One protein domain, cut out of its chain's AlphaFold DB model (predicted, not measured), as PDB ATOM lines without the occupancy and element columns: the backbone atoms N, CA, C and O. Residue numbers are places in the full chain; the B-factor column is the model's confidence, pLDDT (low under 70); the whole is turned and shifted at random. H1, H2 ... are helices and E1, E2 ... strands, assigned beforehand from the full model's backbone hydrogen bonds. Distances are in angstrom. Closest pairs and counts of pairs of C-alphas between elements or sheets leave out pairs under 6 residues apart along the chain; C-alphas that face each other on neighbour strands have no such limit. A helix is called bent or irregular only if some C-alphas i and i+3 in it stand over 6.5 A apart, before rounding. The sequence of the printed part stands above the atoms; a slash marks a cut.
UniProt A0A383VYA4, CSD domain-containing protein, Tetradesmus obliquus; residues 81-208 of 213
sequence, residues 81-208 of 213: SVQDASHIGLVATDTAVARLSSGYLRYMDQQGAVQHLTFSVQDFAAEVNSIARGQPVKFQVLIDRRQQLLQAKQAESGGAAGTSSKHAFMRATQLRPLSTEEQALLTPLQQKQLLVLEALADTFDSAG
ATOM      1  N   SER A  81     161.259 185.244 170.991       85.12
ATOM      2  CA  SER A  81     160.206 184.821 170.077       85.12
ATOM      3  C   SER A  81     159.135 185.904 170.002       85.12
ATOM      4  O   SER A  81     158.531 186.254 171.016       85.12
ATOM      5  N   VAL A  82     158.911 186.463 168.814       87.69
ATOM      6  CA  VAL A  82     157.802 187.394 168.564       87.69
ATOM      7  C   VAL A  82     156.533 186.572 168.335       87.69
ATOM      8  O   VAL A  82     156.528 185.671 167.503       87.69
ATOM      9  N   GLN A  83     155.452 186.857 169.060       86.06
ATOM     10  CA  GLN A  83     154.155 186.229 168.804       86.06
ATOM     11  C   GLN A  83     153.556 186.747 167.497       86.06
ATOM     12  O   GLN A  83     153.407 187.946 167.357       86.06
ATOM     13  N   ASP A  84     153.075 185.895 166.590       81.50
ATOM     14  CA  ASP A  84     152.399 186.367 165.365       81.50
ATOM     15  C   ASP A  84     151.111 187.168 165.636       81.50
ATOM     16  O   ASP A  84     150.678 187.986 164.822       81.50
ATOM     17  N   ALA A  85     150.504 186.990 166.810       85.62
ATOM     18  CA  ALA A  85     149.312 187.722 167.209       85.62
ATOM     19  C   ALA A  85     149.621 189.207 167.465       85.62
ATOM     20  O   ALA A  85     150.402 189.565 168.346       85.62
ATOM     21  N   SER A  86     148.964 190.090 166.713       88.00
ATOM     22  CA  SER A  86     148.987 191.523 167.000       88.00
ATOM     23  C   SER A  86     147.946 191.879 168.055       88.00
ATOM     24  O   SER A  86     146.773 191.522 167.915       88.00
ATOM     25  N   HIS A  87     148.355 192.651 169.052       89.50
ATOM     26  CA  HIS A  87     147.508 193.114 170.141       89.50
ATOM     27  C   HIS A  87     147.298 194.625 170.054       89.50
ATOM     28  O   HIS A  87     148.117 195.357 169.497       89.50
ATOM     29  N   ILE A  88     146.171 195.078 170.599       90.75
ATOM     30  CA  ILE A  88     145.844 196.494 170.733       90.75
ATOM     31  C   ILE A  88     145.961 196.842 172.208       90.75
ATOM     32  O   ILE A  88     145.473 196.112 173.072       90.75
ATOM     33  N   GLY A  89     146.645 197.939 172.486       91.38
ATOM     34  CA  GLY A  89     146.850 198.424 173.834       91.38
ATOM     35  C   GLY A  89     146.823 199.934 173.884       91.38
ATOM     36  O   GLY A  89     146.767 200.614 172.865       91.38
ATOM     37  N   LEU A  90     146.882 200.442 175.102       91.75
ATOM     38  CA  LEU A  90     146.892 201.859 175.391       91.75
ATOM     39  C   LEU A  90     148.134 202.179 176.211       91.75
ATOM     40  O   LEU A  90     148.428 201.522 177.218       91.75
ATOM     41  N   VAL A  91     148.899 203.166 175.759       90.56
ATOM     42  CA  VAL A  91     150.125 203.564 176.446       90.56
ATOM     43  C   VAL A  91     149.770 204.230 177.770       90.56
ATOM     44  O   VAL A  91     149.092 205.252 177.806       90.56
ATOM     45  N   ALA A  92     150.234 203.654 178.877       85.88
ATOM     46  CA  ALA A  92     149.930 204.161 180.212       85.88
ATOM     47  C   ALA A  92     151.033 205.082 180.763       85.88
ATOM     48  O   ALA A  92     150.766 205.898 181.640       85.88
ATOM     49  N   THR A  93     152.259 204.985 180.239       79.94
ATOM     50  CA  THR A  93     153.392 205.841 180.631       79.94
ATOM     51  C   THR A  93     153.620 206.961 179.629       79.94
ATOM     52  O   THR A  93     153.677 206.707 178.432       79.94
ATOM     53  N   ASP A  94     153.854 208.178 180.111       69.06
ATOM     54  CA  ASP A  94     154.286 209.274 179.249       69.06
ATOM     55  C   ASP A  94     155.807 209.228 179.026       69.06
ATOM     56  O   ASP A  94     156.596 209.761 179.810       69.06
ATOM     57  N   THR A  95     156.239 208.547 177.961       64.25
ATOM     58  CA  THR A  95     157.664 208.483 177.602       64.25
ATOM     59  C   THR A  95     158.219 209.827 177.125       64.25
ATOM     60  O   THR A  95     159.416 210.072 177.278       64.25
ATOM     61  N   ALA A  96     157.369 210.710 176.586       59.00
ATOM     62  CA  ALA A  96     157.783 212.000 176.037       59.00
ATOM     63  C   ALA A  96     158.052 213.033 177.144       59.00
ATOM     64  O   ALA A  96     159.070 213.725 177.109       59.00
ATOM     65  N   VAL A  97     157.189 213.096 178.161       57.97
ATOM     66  CA  VAL A  97     157.320 214.041 179.283       57.97
ATOM     67  C   VAL A  97     158.415 213.609 180.259       57.97
ATOM     68  O   VAL A  97     159.160 214.445 180.766       57.97
ATOM     69  N   ALA A  98     158.568 212.304 180.493       56.94
ATOM     70  CA  ALA A  98     159.492 211.797 181.504       56.94
ATOM     71  C   ALA A  98     160.914 211.491 180.979       56.94
ATOM     72  O   ALA A  98     161.754 211.025 181.749       56.94
ATOM     73  N   ARG A  99     161.203 211.739 179.683       63.72
ATOM     74  CA  ARG A  99     162.460 211.338 178.996       63.72
ATOM     75  C   ARG A  99     162.858 209.886 179.292       63.72
ATOM     76  O   ARG A  99     164.040 209.560 179.410       63.72
ATOM     77  N   LEU A 100     161.864 209.018 179.455       70.12
ATOM     78  CA  LEU A 100     162.104 207.623 179.783       70.12
ATOM     79  C   LEU A 100     162.424 206.864 178.496       70.12
ATOM     80  O   LEU A 100     161.682 206.936 177.521       70.12
ATOM     81  N   SER A 101     163.503 206.083 178.515       76.69
ATOM     82  CA  SER A 101     163.854 205.160 177.427       76.69
ATOM     83  C   SER A 101     162.972 203.903 177.394       76.69
ATOM     84  O   SER A 101     163.114 203.072 176.501       76.69
ATOM     85  N   SER A 102     162.088 203.737 178.377       82.69
ATOM     86  CA  SER A 102     161.181 202.599 178.516       82.69
ATOM     87  C   SER A 102     159.901 203.008 179.236       82.69
ATOM     88  O   SER A 102     159.932 203.874 180.108       82.69
ATOM     89  N   GLY A 103     158.795 202.343 178.928       86.19
ATOM     90  CA  GLY A 103     157.504 202.564 179.568       86.19
ATOM     91  C   GLY A 103     156.720 201.269 179.728       86.19
ATOM     92  O   GLY A 103     157.220 200.176 179.458       86.19
ATOM     93  N   TYR A 104     155.475 201.395 180.177       87.94
ATOM     94  CA  TYR A 104     154.509 200.305 180.164       87.94
ATOM     95  C   TYR A 104     153.223 200.719 179.452       87.94
ATOM     96  O   TYR A 104     152.765 201.866 179.530       87.94
ATOM     97  N   LEU A 105     152.647 199.759 178.739       91.06
ATOM     98  CA  LEU A 105     151.338 199.847 178.117       91.06
ATOM     99  C   LEU A 105     150.388 198.857 178.771       91.06
ATOM    100  O   LEU A 105     150.802 197.891 179.418       91.06
ATOM    101  N   ARG A 106     149.101 199.116 178.602       89.94
ATOM    102  CA  ARG A 106     148.027 198.241 179.047       89.94
ATOM    103  C   ARG A 106     147.395 197.591 177.841       89.94
ATOM    104  O   ARG A 106     147.136 198.260 176.848       89.94
ATOM    105  N   TYR A 107     147.123 196.305 177.937       90.12
ATOM    106  CA  TYR A 107     146.365 195.594 176.922       90.12
ATOM    107  C   TYR A 107     145.434 194.598 177.591       90.12
ATOM    108  O   TYR A 107     145.627 194.245 178.756       90.12
ATOM    109  N   MET A 108     144.414 194.162 176.862       87.50
ATOM    110  CA  MET A 108     143.543 193.092 177.326       87.50
ATOM    111  C   MET A 108     143.964 191.763 176.718       87.50
ATOM    112  O   MET A 108     144.184 191.664 175.507       87.50
ATOM    113  N   ASP A 109     144.058 190.738 177.559       81.06
ATOM    114  CA  ASP A 109     144.235 189.370 177.091       81.06
ATOM    115  C   ASP A 109     142.925 188.795 176.512       81.06
ATOM    116  O   ASP A 109     141.871 189.438 176.488       81.06
ATOM    117  N   GLN A 110     142.984 187.554 176.022       74.50
ATOM    118  CA  GLN A 110     141.809 186.856 175.483       74.50
ATOM    119  C   GLN A 110     140.741 186.545 176.545       74.50
ATOM    120  O   GLN A 110     139.606 186.235 176.191       74.50
ATOM    121  N   GLN A 111     141.085 186.616 177.833       78.12
ATOM    122  CA  GLN A 111     140.166 186.407 178.952       78.12
ATOM    123  C   GLN A 111     139.528 187.719 179.437       78.12
ATOM    124  O   GLN A 111     138.682 187.692 180.328       78.12
ATOM    125  N   GLY A 112     139.893 188.860 178.839       77.81
ATOM    126  CA  GLY A 112     139.398 190.179 179.221       77.81
ATOM    127  C   GLY A 112     140.080 190.758 180.461       77.81
ATOM    128  O   GLY A 112     139.602 191.750 181.008       77.81
ATOM    129  N   ALA A 113     141.192 190.172 180.914       83.88
ATOM    130  CA  ALA A 113     141.980 190.735 182.000       83.88
ATOM    131  C   ALA A 113     142.936 191.803 181.460       83.88
ATOM    132  O   ALA A 113     143.591 191.624 180.428       83.88
ATOM    133  N   VAL A 114     143.029 192.921 182.178       85.69
ATOM    134  CA  VAL A 114     143.959 194.001 181.845       85.69
ATOM    135  C   VAL A 114     145.340 193.628 182.351       85.69
ATOM    136  O   VAL A 114     145.558 193.471 183.550       85.69
ATOM    137  N   GLN A 115     146.273 193.503 181.418       86.25
ATOM    138  CA  GLN A 115     147.663 193.174 181.682       86.25
ATOM    139  C   GLN A 115     148.552 194.367 181.361       86.25
ATOM    140  O   GLN A 115     148.263 195.183 180.480       86.25
ATOM    141  N   HIS A 116     149.654 194.471 182.096       87.12
ATOM    142  CA  HIS A 116     150.677 195.480 181.863       87.12
ATOM    143  C   HIS A 116     151.839 194.842 181.112       87.12
ATOM    144  O   HIS A 116     152.320 193.774 181.495       87.12
ATOM    145  N   LEU A 117     152.296 195.507 180.058       89.06
ATOM    146  CA  LEU A 117     153.419 195.059 179.252       89.06
ATOM    147  C   LEU A 117     154.445 196.179 179.156       89.06
ATOM    148  O   LEU A 117     154.090 197.331 178.909       89.06
ATOM    149  N   THR A 118     155.712 195.856 179.380       89.00
ATOM    150  CA  THR A 118     156.797 196.831 179.268       89.00
ATOM    151  C   THR A 118     157.190 197.019 177.809       89.00
ATOM    152  O   THR A 118     157.017 196.123 176.985       89.00
ATOM    153  N   PHE A 119     157.712 198.191 177.471       89.81
ATOM    154  CA  PHE A 119     158.255 198.486 176.150       89.81
ATOM    155  C   PHE A 119     159.461 199.417 176.259       89.81
ATOM    156  O   PHE A 119     159.589 200.174 177.224       89.81
ATOM    157  N   SER A 120     160.340 199.370 175.263       87.31
ATOM    158  CA  SER A 120     161.469 200.291 175.109       87.31
ATOM    159  C   SER A 120     161.257 201.198 173.898       87.31
ATOM    160  O   SER A 120     160.524 200.852 172.977       87.31
ATOM    161  N   VAL A 121     161.943 202.336 173.842       84.50
ATOM    162  CA  VAL A 121     161.967 203.174 172.626       84.50
ATOM    163  C   VAL A 121     162.601 202.454 171.427       84.50
ATOM    164  O   VAL A 121     162.316 202.787 170.285       84.50
ATOM    165  N   GLN A 122     163.433 201.434 171.674       85.38
ATOM    166  CA  GLN A 122     164.013 200.579 170.624       85.38
ATOM    167  C   GLN A 122     162.990 199.616 170.004       85.38
ATOM    168  O   GLN A 122     163.246 199.040 168.954       85.38
ATOM    169  N   ASP A 123     161.859 199.415 170.677       87.00
ATOM    170  CA  ASP A 123     160.793 198.503 170.274       87.00
ATOM    171  C   ASP A 123     159.721 199.209 169.416       87.00
ATOM    172  O   ASP A 123     158.716 198.599 169.039       87.00
ATOM    173  N   PHE A 124     159.907 200.495 169.102       88.25
ATOM    174  CA  PHE A 124     159.015 201.253 168.225       88.25
ATOM    175  C   PHE A 124     159.147 200.790 166.773       88.25
ATOM    176  O   PHE A 124     160.221 200.390 166.320       88.25
ATOM    177  N   ALA A 125     158.038 200.840 166.032       86.62
ATOM    178  CA  ALA A 125     158.083 200.651 164.588       86.62
ATOM    179  C   ALA A 125     158.960 201.737 163.940       86.62
ATOM    180  O   ALA A 125     159.032 202.859 164.439       86.62
ATOM    181  N   ALA A 126     159.603 201.427 162.808       80.25
ATOM    182  CA  ALA A 126     160.562 202.326 162.150       80.25
ATOM    183  C   ALA A 126     159.985 203.714 161.795       80.25
ATOM    184  O   ALA A 126     160.728 204.680 161.648       80.25
ATOM    185  N   GLU A 127     158.663 203.813 161.670       80.19
ATOM    186  CA  GLU A 127     157.927 205.033 161.328       80.19
ATOM    187  C   GLU A 127     157.571 205.892 162.559       80.19
ATOM    188  O   GLU A 127     156.993 206.970 162.427       80.19
ATOM    189  N   VAL A 128     157.894 205.428 163.771       81.44
ATOM    190  CA  VAL A 128     157.404 205.996 165.030       81.44
ATOM    191  C   VAL A 128     158.561 206.510 165.873       81.44
ATOM    192  O   VAL A 128     159.360 205.745 166.402       81.44
ATOM    193  N   ASN A 129     158.604 207.827 166.063       75.81
ATOM    194  CA  ASN A 129     159.631 208.475 166.885       75.81
ATOM    195  C   ASN A 129     159.213 208.647 168.354       75.81
ATOM    196  O   ASN A 129     160.063 208.732 169.239       75.81
ATOM    197  N   SER A 130     157.910 208.722 168.633       78.25
ATOM    198  CA  SER A 130     157.383 208.926 169.985       78.25
ATOM    199  C   SER A 130     155.921 208.513 170.074       78.25
ATOM    200  O   SER A 130     155.156 208.764 169.144       78.25
ATOM    201  N   ILE A 131     155.524 207.962 171.219       83.19
ATOM    202  CA  ILE A 131     154.134 207.621 171.521       83.19
ATOM    203  C   ILE A 131     153.745 208.310 172.831       83.19
ATOM    204  O   ILE A 131     154.488 208.251 173.812       83.19
ATOM    205  N   ALA A 132     152.604 208.998 172.832       83.19
ATOM    206  CA  ALA A 132     152.099 209.711 174.003       83.19
ATOM    207  C   ALA A 132     151.331 208.779 174.953       83.19
ATOM    208  O   ALA A 132     150.843 207.721 174.555       83.19
ATOM    209  N   ARG A 133     151.169 209.187 176.215       85.56
ATOM    210  CA  ARG A 133     150.228 208.524 177.127       85.56
ATOM    211  C   ARG A 133     148.800 208.659 176.585       85.56
ATOM    212  O   ARG A 133     148.429 209.706 176.071       85.56
ATOM    213  N   GLY A 134     148.009 207.598 176.705       85.94
ATOM    214  CA  GLY A 134     146.629 207.552 176.217       85.94
ATOM    215  C   GLY A 134     146.493 207.202 174.735       85.94
ATOM    216  O   GLY A 134     145.387 206.959 174.277       85.94
ATOM    217  N   GLN A 135     147.595 207.130 173.981       87.38
ATOM    218  CA  GLN A 135     147.532 206.774 172.566       87.38
ATOM    219  C   GLN A 135     147.243 205.271 172.387       87.38
ATOM    220  O   GLN A 135     147.949 204.440 172.983       87.38
ATOM    221  N   PRO A 136     146.242 204.907 171.563       90.81
ATOM    222  CA  PRO A 136     146.011 203.530 171.163       90.81
ATOM    223  C   PRO A 136     147.133 203.071 170.238       90.81
ATOM    224  O   PRO A 136     147.398 203.672 169.196       90.81
ATOM    225  N   VAL A 137     147.772 201.966 170.599       91.75
ATOM    226  CA  VAL A 137     148.861 201.373 169.830       91.75
ATOM    227  C   VAL A 137     148.557 199.936 169.460       91.75
ATOM    228  O   VAL A 137     148.045 199.154 170.263       91.75
ATOM    229  N   LYS A 138     148.928 199.567 168.241       91.81
ATOM    230  CA  LYS A 138     149.060 198.177 167.837       91.81
ATOM    231  C   LYS A 138     150.490 197.751 168.110       91.81
ATOM    232  O   LYS A 138     151.432 198.464 167.778       91.81
ATOM    233  N   PHE A 139     150.650 196.596 168.725       92.38
ATOM    234  CA  PHE A 139     151.955 196.053 169.057       92.38
ATOM    235  C   PHE A 139     151.931 194.538 168.929       92.38
ATOM    236  O   PHE A 139     150.881 193.907 168.769       92.38
ATOM    237  N   GLN A 140     153.111 193.954 169.017       92.12
ATOM    238  CA  GLN A 140     153.303 192.523 169.029       92.12
ATOM    239  C   GLN A 140     154.032 192.124 170.309       92.12
ATOM    240  O   GLN A 140     154.839 192.888 170.840       92.12
ATOM    241  N   VAL A 141     153.712 190.959 170.862       90.69
ATOM    242  CA  VAL A 141     154.326 190.516 172.117       90.69
ATOM    243  C   VAL A 141     155.622 189.788 171.792       90.69
ATOM    244  O   VAL A 141     155.605 188.733 171.164       90.69
ATOM    245  N   LEU A 142     156.746 190.331 172.246       90.88
ATOM    246  CA  LEU A 142     158.024 189.634 172.253       90.88
ATOM    247  C   LEU A 142     158.177 188.868 173.566       90.88
ATOM    248  O   LEU A 142     158.114 189.450 174.648       90.88
ATOM    249  N   ILE A 143     158.428 187.569 173.464       88.69
ATOM    250  CA  ILE A 143     158.708 186.669 174.580       88.69
ATOM    251  C   ILE A 143     160.216 186.450 174.649       88.69
ATOM    252  O   ILE A 143     160.806 185.867 173.741       88.69
ATOM    253  N   ASP A 144     160.842 186.854 175.750       86.88
ATOM    254  CA  ASP A 144     162.236 186.523 176.031       86.88
ATOM    255  C   ASP A 144     162.327 185.069 176.524       86.88
ATOM    256  O   ASP A 144     162.132 184.752 177.704       86.88
ATOM    257  N   ARG A 145     162.567 184.146 175.582       83.62
ATOM    258  CA  ARG A 145     162.663 182.703 175.847       83.62
ATOM    259  C   ARG A 145     163.812 182.388 176.791       83.62
ATOM    260  O   ARG A 145     163.671 181.504 177.632       83.62
ATOM    261  N   ARG A 146     164.917 183.135 176.704       84.00
ATOM    262  CA  ARG A 146     166.039 183.010 177.642       84.00
ATOM    263  C   ARG A 146     165.576 183.321 179.062       84.00
ATOM    264  O   ARG A 146     165.764 182.494 179.950       84.00
ATOM    265  N   GLN A 147     164.948 184.473 179.291       81.75
ATOM    266  CA  GLN A 147     164.472 184.847 180.623       81.75
ATOM    267  C   GLN A 147     163.436 183.851 181.156       81.75
ATOM    268  O   GLN A 147     163.511 183.462 182.322       81.75
ATOM    269  N   GLN A 148     162.527 183.383 180.297       83.25
ATOM    270  CA  GLN A 148     161.544 182.354 180.637       83.25
ATOM    271  C   GLN A 148     162.212 181.044 181.091       83.25
ATOM    272  O   GLN A 148     161.861 180.509 182.142       83.25
ATOM    273  N   LEU A 149     163.192 180.537 180.333       80.56
ATOM    274  CA  LEU A 149     163.919 179.305 180.661       80.56
ATOM    275  C   LEU A 149     164.734 179.441 181.951       80.56
ATOM    276  O   LEU A 149     164.747 178.531 182.778       80.56
ATOM    277  N   LEU A 150     165.401 180.580 182.141       82.50
ATOM    278  CA  LEU A 150     166.191 180.849 183.342       82.50
ATOM    279  C   LEU A 150     165.321 180.899 184.594       82.50
ATOM    280  O   LEU A 150     165.688 180.322 185.616       82.50
ATOM    281  N   GLN A 151     164.166 181.555 184.507       78.62
ATOM    282  CA  GLN A 151     163.216 181.628 185.609       78.62
ATOM    283  C   GLN A 151     162.606 180.257 185.918       78.62
ATOM    284  O   GLN A 151     162.513 179.897 187.088       78.62
ATOM    285  N   ALA A 152     162.266 179.463 184.895       78.44
ATOM    286  CA  ALA A 152     161.790 178.091 185.079       78.44
ATOM    287  C   ALA A 152     162.830 177.223 185.808       78.44
ATOM    288  O   ALA A 152     162.508 176.609 186.821       78.44
ATOM    289  N   LYS A 153     164.102 177.268 185.384       76.75
ATOM    290  CA  LYS A 153     165.194 176.541 186.054       76.75
ATOM    291  C   LYS A 153     165.397 176.980 187.508       76.75
ATOM    292  O   LYS A 153     165.680 176.142 188.359       76.75
ATOM    293  N   GLN A 154     165.259 178.276 187.807       73.94
ATOM    294  CA  GLN A 154     165.352 178.789 189.182       73.94
ATOM    295  C   GLN A 154     164.162 178.366 190.055       73.94
ATOM    296  O   GLN A 154     164.347 178.086 191.241       73.94
ATOM    297  N   ALA A 155     162.958 178.307 189.480       71.69
ATOM    298  CA  ALA A 155     161.761 177.839 190.173       71.69
ATOM    299  C   ALA A 155     161.850 176.338 190.498       71.69
ATOM    300  O   ALA A 155     161.501 175.926 191.602       71.69
ATOM    301  N   GLU A 156     162.379 175.525 189.577       68.25
ATOM    302  CA  GLU A 156     162.613 174.094 189.807       68.25
ATOM    303  C   GLU A 156     163.714 173.836 190.849       68.25
ATOM    304  O   GLU A 156     163.630 172.872 191.605       68.25
ATOM    305  N   SER A 157     164.720 174.713 190.956       65.00
ATOM    306  CA  SER A 157     165.823 174.563 191.916       65.00
ATOM    307  C   SER A 157     165.508 175.057 193.338       65.00
ATOM    308  O   SER A 157     166.431 175.299 194.116       65.00
ATOM    309  N   GLY A 158     164.233 175.248 193.692       56.09
ATOM    310  CA  GLY A 158     163.812 175.632 195.046       56.09
ATOM    311  C   GLY A 158     164.017 177.111 195.399       56.09
ATOM    312  O   GLY A 158     163.942 177.475 196.573       56.09
ATOM    313  N   GLY A 159     164.269 177.977 194.411       49.72
ATOM    314  CA  GLY A 159     164.257 179.424 194.612       49.72
ATOM    315  C   GLY A 159     162.830 179.907 194.855       49.72
ATOM    316  O   GLY A 159     161.920 179.522 194.124       49.72
ATOM    317  N   ALA A 160     162.625 180.734 195.886       43.94
ATOM    318  CA  ALA A 160     161.321 181.290 196.232       43.94
ATOM    319  C   ALA A 160     160.611 181.816 194.976       43.94
ATOM    320  O   ALA A 160     161.109 182.729 194.313       43.94
ATOM    321  N   ALA A 161     159.459 181.222 194.657       43.00
ATOM    322  CA  ALA A 161     158.571 181.662 193.596       43.00
ATOM    323  C   ALA A 161     158.020 183.044 193.968       43.00
ATOM    324  O   ALA A 161     156.903 183.184 194.463       43.00
ATOM    325  N   GLY A 162     158.826 184.088 193.761       43.12
ATOM    326  CA  GLY A 162     158.308 185.437 193.644       43.12
ATOM    327  C   GLY A 162     157.231 185.364 192.578       43.12
ATOM    328  O   GLY A 162     157.475 184.778 191.524       43.12
ATOM    329  N   THR A 163     156.042 185.875 192.882       42.41
ATOM    330  CA  THR A 163     154.875 185.948 192.000       42.41
ATOM    331  C   THR A 163     155.256 186.700 190.729       42.41
ATOM    332  O   THR A 163     155.021 187.899 190.581       42.41
ATOM    333  N   SER A 164     155.964 186.028 189.836       48.53
ATOM    334  CA  SER A 164     156.477 186.603 188.617       48.53
ATOM    335  C   SER A 164     155.268 186.598 187.716       48.53
ATOM    336  O   SER A 164     154.814 185.546 187.266       48.53
ATOM    337  N   SER A 165     154.659 187.778 187.575       56.09
ATOM    338  CA  SER A 165     153.570 187.997 186.631       56.09
ATOM    339  C   SER A 165     153.936 187.282 185.340       56.09
ATOM    340  O   SER A 165     155.061 187.442 184.868       56.09
ATOM    341  N   LYS A 166     153.017 186.494 184.775       63.62
ATOM    342  CA  LYS A 166     153.244 185.733 183.532       63.62
ATOM    343  C   LYS A 166     153.866 186.592 182.414       63.62
ATOM    344  O   LYS A 166     154.474 186.051 181.507       63.62
ATOM    345  N   HIS A 167     153.733 187.916 182.502       67.31
ATOM    346  CA  HIS A 167     154.253 188.932 181.588       67.31
ATOM    347  C   HIS A 167     155.646 189.492 181.933       67.31
ATOM    348  O   HIS A 167     156.116 190.371 181.228       67.31
ATOM    349  N   ALA A 168     156.338 189.001 182.966       68.94
ATOM    350  CA  ALA A 168     157.656 189.509 183.369       68.94
ATOM    351  C   ALA A 168     158.756 189.265 182.318       68.94
ATOM    352  O   ALA A 168     159.732 190.008 182.280       68.94
ATOM    353  N   PHE A 169     158.581 188.243 181.475       79.81
ATOM    354  CA  PHE A 169     159.450 187.914 180.340       79.81
ATOM    355  C   PHE A 169     158.857 188.323 178.989       79.81
ATOM    356  O   PHE A 169     159.370 187.945 177.936       79.81
ATOM    357  N   MET A 170     157.746 189.058 179.008       88.25
ATOM    358  CA  MET A 170     157.113 189.579 177.809       88.25
ATOM    359  C   MET A 170     157.355 191.085 177.728       88.25
ATOM    360  O   MET A 170     157.254 191.791 178.731       88.25
ATOM    361  N   ARG A 171     157.614 191.588 176.525       89.88
ATOM    362  CA  ARG A 171     157.620 193.024 176.231       89.88
ATOM    363  C   ARG A 171     156.871 193.302 174.940       89.88
ATOM    364  O   ARG A 171     156.751 192.423 174.091       89.88
ATOM    365  N   ALA A 172     156.349 194.509 174.787       90.44
ATOM    366  CA  ALA A 172     155.789 194.935 173.519       90.44
ATOM    367  C   ALA A 172     156.923 195.298 172.565       90.44
ATOM    368  O   ALA A 172     157.886 195.956 172.955       90.44
ATOM    369  N   THR A 173     156.776 194.874 171.317       91.75
ATOM    370  CA  THR A 173     157.629 195.232 170.188       91.75
ATOM    371  C   THR A 173     156.780 195.646 168.994       91.75
ATOM    372  O   THR A 173     155.567 195.418 168.987       91.75
ATOM    373  N   GLN A 174     157.400 196.291 168.004       88.69
ATOM    374  CA  GLN A 174     156.717 196.845 166.832       88.69
ATOM    375  C   GLN A 174     155.560 197.780 167.227       88.69
ATOM    376  O   GLN A 174     154.471 197.711 166.655       88.69
ATOM    377  N   LEU A 175     155.767 198.622 168.249       90.50
ATOM    378  CA  LEU A 175     154.722 199.537 168.706       90.50
ATOM    379  C   LEU A 175     154.444 200.580 167.626       90.50
ATOM    380  O   LEU A 175     155.343 201.336 167.243       90.50
ATOM    381  N   ARG A 176     153.188 200.647 167.184       91.06
ATOM    382  CA  ARG A 176     152.709 201.660 166.248       91.06
ATOM    383  C   ARG A 176     151.410 202.305 166.719       91.06
ATOM    384  O   ARG A 176     150.513 201.575 167.141       91.06
ATOM    385  N   PRO A 177     151.278 203.637 166.643       89.69
ATOM    386  CA  PRO A 177     150.012 204.300 166.908       89.69
ATOM    387  C   PRO A 177     148.968 203.855 165.879       89.69
ATOM    388  O   PRO A 177     149.287 203.651 164.707       89.69
ATOM    389  N   LEU A 178     147.728 203.670 166.328       88.94
ATOM    390  CA  LEU A 178     146.598 203.384 165.449       88.94
ATOM    391  C   LEU A 178     145.942 204.691 165.020       88.94
ATOM    392  O   LEU A 178     145.423 205.438 165.852       88.94
ATOM    393  N   SER A 179     145.888 204.926 163.714       86.50
ATOM    394  CA  SER A 179     145.087 206.011 163.146       86.50
ATOM    395  C   SER A 179     143.597 205.776 163.385       86.50
ATOM    396  O   SER A 179     143.147 204.634 163.471       86.50
ATOM    397  N   THR A 180     142.803 206.845 163.438       85.12
ATOM    398  CA  THR A 180     141.342 206.760 163.622       85.12
ATOM    399  C   THR A 180     140.674 205.850 162.584       85.12
ATOM    400  O   THR A 180     139.773 205.087 162.922       85.12
ATOM    401  N   GLU A 181     141.156 205.862 161.337       86.19
ATOM    402  CA  GLU A 181     140.677 204.962 160.277       86.19
ATOM    403  C   GLU A 181     140.967 203.488 160.588       86.19
ATOM    404  O   GLU A 181     140.098 202.634 160.433       86.19
ATOM    405  N   GLU A 182     142.163 203.172 161.089       85.62
ATOM    406  CA  GLU A 182     142.512 201.802 161.471       85.62
ATOM    407  C   GLU A 182     141.733 201.340 162.701       85.62
ATOM    408  O   GLU A 182     141.352 200.173 162.771       85.62
ATOM    409  N   GLN A 183     141.458 202.247 163.643       83.56
ATOM    410  CA  GLN A 183     140.605 201.969 164.798       83.56
ATOM    411  C   GLN A 183     139.175 201.614 164.366       83.56
ATOM    412  O   GLN A 183     138.585 200.688 164.921       83.56
ATOM    413  N   ALA A 184     138.642 202.279 163.336       84.00
ATOM    414  CA  ALA A 184     137.331 201.965 162.768       84.00
ATOM    415  C   ALA A 184     137.296 200.602 162.050       84.00
ATOM    416  O   ALA A 184     136.252 199.952 162.011       84.00
ATOM    417  N   LEU A 185     138.438 200.146 161.523       87.94
ATOM    418  CA  LEU A 185     138.598 198.832 160.887       87.94
ATOM    419  C   LEU A 185     138.848 197.687 161.888       87.94
ATOM    420  O   LEU A 185     138.899 196.524 161.484       87.94
ATOM    421  N   LEU A 186     139.013 197.982 163.184       85.56
ATOM    422  CA  LEU A 186     139.187 196.958 164.216       85.56
ATOM    423  C   LEU A 186     137.929 196.097 164.367       85.56
ATOM    424  O   LEU A 186     136.802 196.555 164.178       85.56
ATOM    425  N   THR A 187     138.116 194.846 164.787       88.56
ATOM    426  CA  THR A 187     136.988 193.963 165.112       88.56
ATOM    427  C   THR A 187     136.164 194.529 166.279       88.56
ATOM    428  O   THR A 187     136.722 195.202 167.151       88.56
ATOM    429  N   PRO A 188     134.860 194.204 166.392       87.62
ATOM    430  CA  PRO A 188     134.027 194.676 167.503       87.62
ATOM    431  C   PRO A 188     134.599 194.328 168.886       87.62
ATOM    432  O   PRO A 188     134.466 195.096 169.836       87.62
ATOM    433  N   LEU A 189     135.280 193.179 168.999       86.44
ATOM    434  CA  LEU A 189     135.968 192.778 170.223       86.44
ATOM    435  C   LEU A 189     137.142 193.714 170.540       86.44
ATOM    436  O   LEU A 189     137.264 194.155 171.677       86.44
ATOM    437  N   GLN A 190     137.971 194.045 169.550       86.06
ATOM    438  CA  GLN A 190     139.110 194.953 169.720       86.06
ATOM    439  C   GLN A 190     138.667 196.386 170.036       86.06
ATOM    440  O   GLN A 190     139.272 197.025 170.891       86.06
ATOM    441  N   GLN A 191     137.592 196.871 169.408       86.19
ATOM    442  CA  GLN A 191     137.011 198.180 169.733       86.19
ATOM    443  C   GLN A 191     136.517 198.215 171.184       86.19
ATOM    444  O   GLN A 191     136.841 199.131 171.935       86.19
ATOM    445  N   LYS A 192     135.800 197.167 171.616       87.25
ATOM    446  CA  LYS A 192     135.369 197.024 173.013       87.25
ATOM    447  C   LYS A 192     136.560 196.946 173.970       87.25
ATOM    448  O   LYS A 192     136.505 197.523 175.052       87.25
ATOM    449  N   GLN A 193     137.622 196.238 173.586       88.12
ATOM    450  CA  GLN A 193     138.842 196.152 174.384       88.12
ATOM    451  C   GLN A 193     139.485 197.528 174.564       88.12
ATOM    452  O   GLN A 193     139.816 197.901 175.687       88.12
ATOM    453  N   LEU A 194     139.622 198.292 173.480       87.69
ATOM    454  CA  LEU A 194     140.204 199.624 173.531       87.69
ATOM    455  C   LEU A 194     139.388 200.563 174.430       87.69
ATOM    456  O   LEU A 194     139.955 201.168 175.332       87.69
ATOM    457  N   LEU A 195     138.064 200.573 174.275       87.81
ATOM    458  CA  LEU A 195     137.169 201.433 175.053       87.81
ATOM    459  C   LEU A 195     137.261 201.185 176.570       87.81
ATOM    460  O   LEU A 195     137.214 202.111 177.375       87.81
ATOM    461  N   VAL A 196     137.421 199.927 176.987       88.56
ATOM    462  CA  VAL A 196     137.632 199.591 178.405       88.56
ATOM    463  C   VAL A 196     139.016 200.042 178.882       88.56
ATOM    464  O   VAL A 196     139.145 200.504 180.013       88.56
ATOM    465  N   LEU A 197     140.058 199.910 178.051       88.19
ATOM    466  CA  LEU A 197     141.405 200.381 178.396       88.19
ATOM    467  C   LEU A 197     141.451 201.909 178.539       88.19
ATOM    468  O   LEU A 197     142.105 202.399 179.460       88.19
ATOM    469  N   GLU A 198     140.739 202.634 177.676       86.75
ATOM    470  CA  GLU A 198     140.551 204.089 177.744       86.75
ATOM    471  C   GLU A 198     139.820 204.486 179.030       86.75
ATOM    472  O   GLU A 198     140.371 205.236 179.835       86.75
ATOM    473  N   ALA A 199     138.670 203.868 179.321       85.38
ATOM    474  CA  ALA A 199     137.911 204.143 180.544       85.38
ATOM    475  C   ALA A 199     138.753 203.942 181.823       85.38
ATOM    476  O   ALA A 199     138.678 204.726 182.774       85.38
ATOM    477  N   LEU A 200     139.604 202.911 181.851       82.06
ATOM    478  CA  LEU A 200     140.520 202.655 182.968       82.06
ATOM    479  C   LEU A 200     141.678 203.658 183.058       82.06
ATOM    480  O   LEU A 200     142.253 203.827 184.136       82.06
ATOM    481  N   ALA A 201     142.054 204.300 181.951       75.38
ATOM    482  CA  ALA A 201     143.042 205.371 181.950       75.38
ATOM    483  C   ALA A 201     142.447 206.678 182.499       75.38
ATOM    484  O   ALA A 201     143.080 207.308 183.350       75.38
ATOM    485  N   ASP A 202     141.217 207.019 182.106       67.31
ATOM    486  CA  ASP A 202     140.495 208.217 182.566       67.31
ATOM    487  C   ASP A 202     140.176 208.182 184.066       67.31
ATOM    488  O   ASP A 202     140.224 209.203 184.761       67.31
ATOM    489  N   THR A 203     139.918 206.983 184.605       64.06
ATOM    490  CA  THR A 203     139.663 206.802 186.046       64.06
ATOM    491  C   THR A 203     140.875 207.221 186.894       64.06
ATOM    492  O   THR A 203     140.720 207.678 188.025       64.06
ATOM    493  N   PHE A 204     142.093 207.086 186.359       51.47
ATOM    494  CA  PHE A 204     143.327 207.444 187.064       51.47
ATOM    495  C   PHE A 204     143.655 208.939 186.959       51.47
ATOM    496  O   PHE A 204     144.262 209.499 187.867       51.47
ATOM    497  N   ASP A 205     143.234 209.586 185.872       51.97
ATOM    498  CA  ASP A 205     143.406 211.027 185.677       51.97
ATOM    499  C   ASP A 205     142.437 211.830 186.562       51.97
ATOM    500  O   ASP A 205     142.831 212.782 187.235       51.97
ATOM    501  N   SER A 206     141.201 211.338 186.708       51.00
ATOM    502  CA  SER A 206     140.181 211.952 187.572       51.00
ATOM    503  C   SER A 206     140.523 211.913 189.070       51.00
ATOM    504  O   SER A 206     139.995 212.712 189.840       51.00
ATOM    505  N   ALA A 207     141.423 211.020 189.505       47.44
ATOM    506  CA  ALA A 207     141.892 210.951 190.893       47.44
ATOM    507  C   ALA A 207     143.128 211.833 191.172       47.44
ATOM    508  O   ALA A 207     143.466 212.057 192.333       47.44
ATOM    509  N   GLY A 208     143.804 212.341 190.133       43.06
ATOM    510  CA  GLY A 208     144.968 213.230 190.256       43.06
ATOM    511  C   GLY A 208     144.629 214.725 190.253       43.06
ATOM    512  O   GLY A 208     145.499 215.554 190.504       43.06
TER     513      GLY A 208
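AT A GLANCE: This is residues 81 to 208 of the 213 residues of the protein "CSD domain-containing protein" of Tetradesmus obliquus (UniProt A0A383VYA4). A five-stranded sheet is bent back on itself into a small, nearly closed barrel-like body, with E3 and E2 facing E4 and E5 and E1 as the hinge. The long helix H3 packs on E1 and E2, while H1 and the loop after it reach away from the strands, with residues 153 to 158 sticking out. The 128 printed residues hold five named strands and three named helices, in the order E1 E2 E3 E4 H1 E5 H2 H3; the sheet order is E3 E2 E1 E4 E5, all antiparallel, and the class is mixed. The whole is compact, with a radius of gyration of the C-alphas of 15.6 A and spans of 49 by 33 by 30 A.

HOW THE PARTS SIT: E1, residues 81 to 91, bends by 91 degrees at residue 84 and is the hinge of the folded sheet, one sheet whose two leaves face each other. E2, residues 102 to 108, forms a hairpin with E1, with N 90 and O 106 2.8 A apart. E3, residues 114 to 120, forms a hairpin with E2, with N 105 and O 117 2.8 A apart. E1 E2 E3 are a meander, each strand the antiparallel neighbour of the one before. E4, residues 136 to 144, is antiparallel to E1, at 142 degrees, with N 87 and O 139 2.8 A apart; this makes E1 E2 E3 E4 a Greek key, a meander whose first strand neighbours the fourth. H1, residues 145 to 156, only grazes the sheet, with its residues 145 to 148. E5, residues 170 to 177, bends by 63 degrees at residue 174 and is antiparallel to E4, with N 142 and O 171 2.8 A apart. The closest C-alphas of the edge strands E3 and E5, those of Thr 118 and Arg 171, are 4.9 A apart. H2, residues 180 to 184, only grazes the sheet, with its residues 180 to 183. H3, residues 188 to 205, is on the sheet at a height of 8.6 A, over E2 and E1, and runs along the strands, at 17 degrees to E1 on the local plane; its closest C-alphas to E1 are those of Leu 197 and Leu 90, 6.4 A apart. H1 is apart from H2 and H3. Every O i to N i+4 pair is within hydrogen-bond range in H1 and H2, and 13 of 14 are in H3.

IN THESE COORDINATES: E1 begins at C-alpha 81 (160.206, 184.821, 170.077) and is 22.2 A long. E2 measures 20.1 A, E3 19.8 A, E4 24.0 A and E5 19.6 A. H1 is 16.4 A long and H2 6.3 A. H3, 26.2 A long, ends at C-alpha 205 (143.406, 211.027, 185.677).

THE WHOLE: The C-alphas farthest apart, those of Gly 158 and Glu 181, are 51.0 A apart. The printed part has no cut. The links E3 to E4 and H1 to E5 are long. The pLDDT is under 70 at residues 94 to 99, 156 to 168 and 202 to 208.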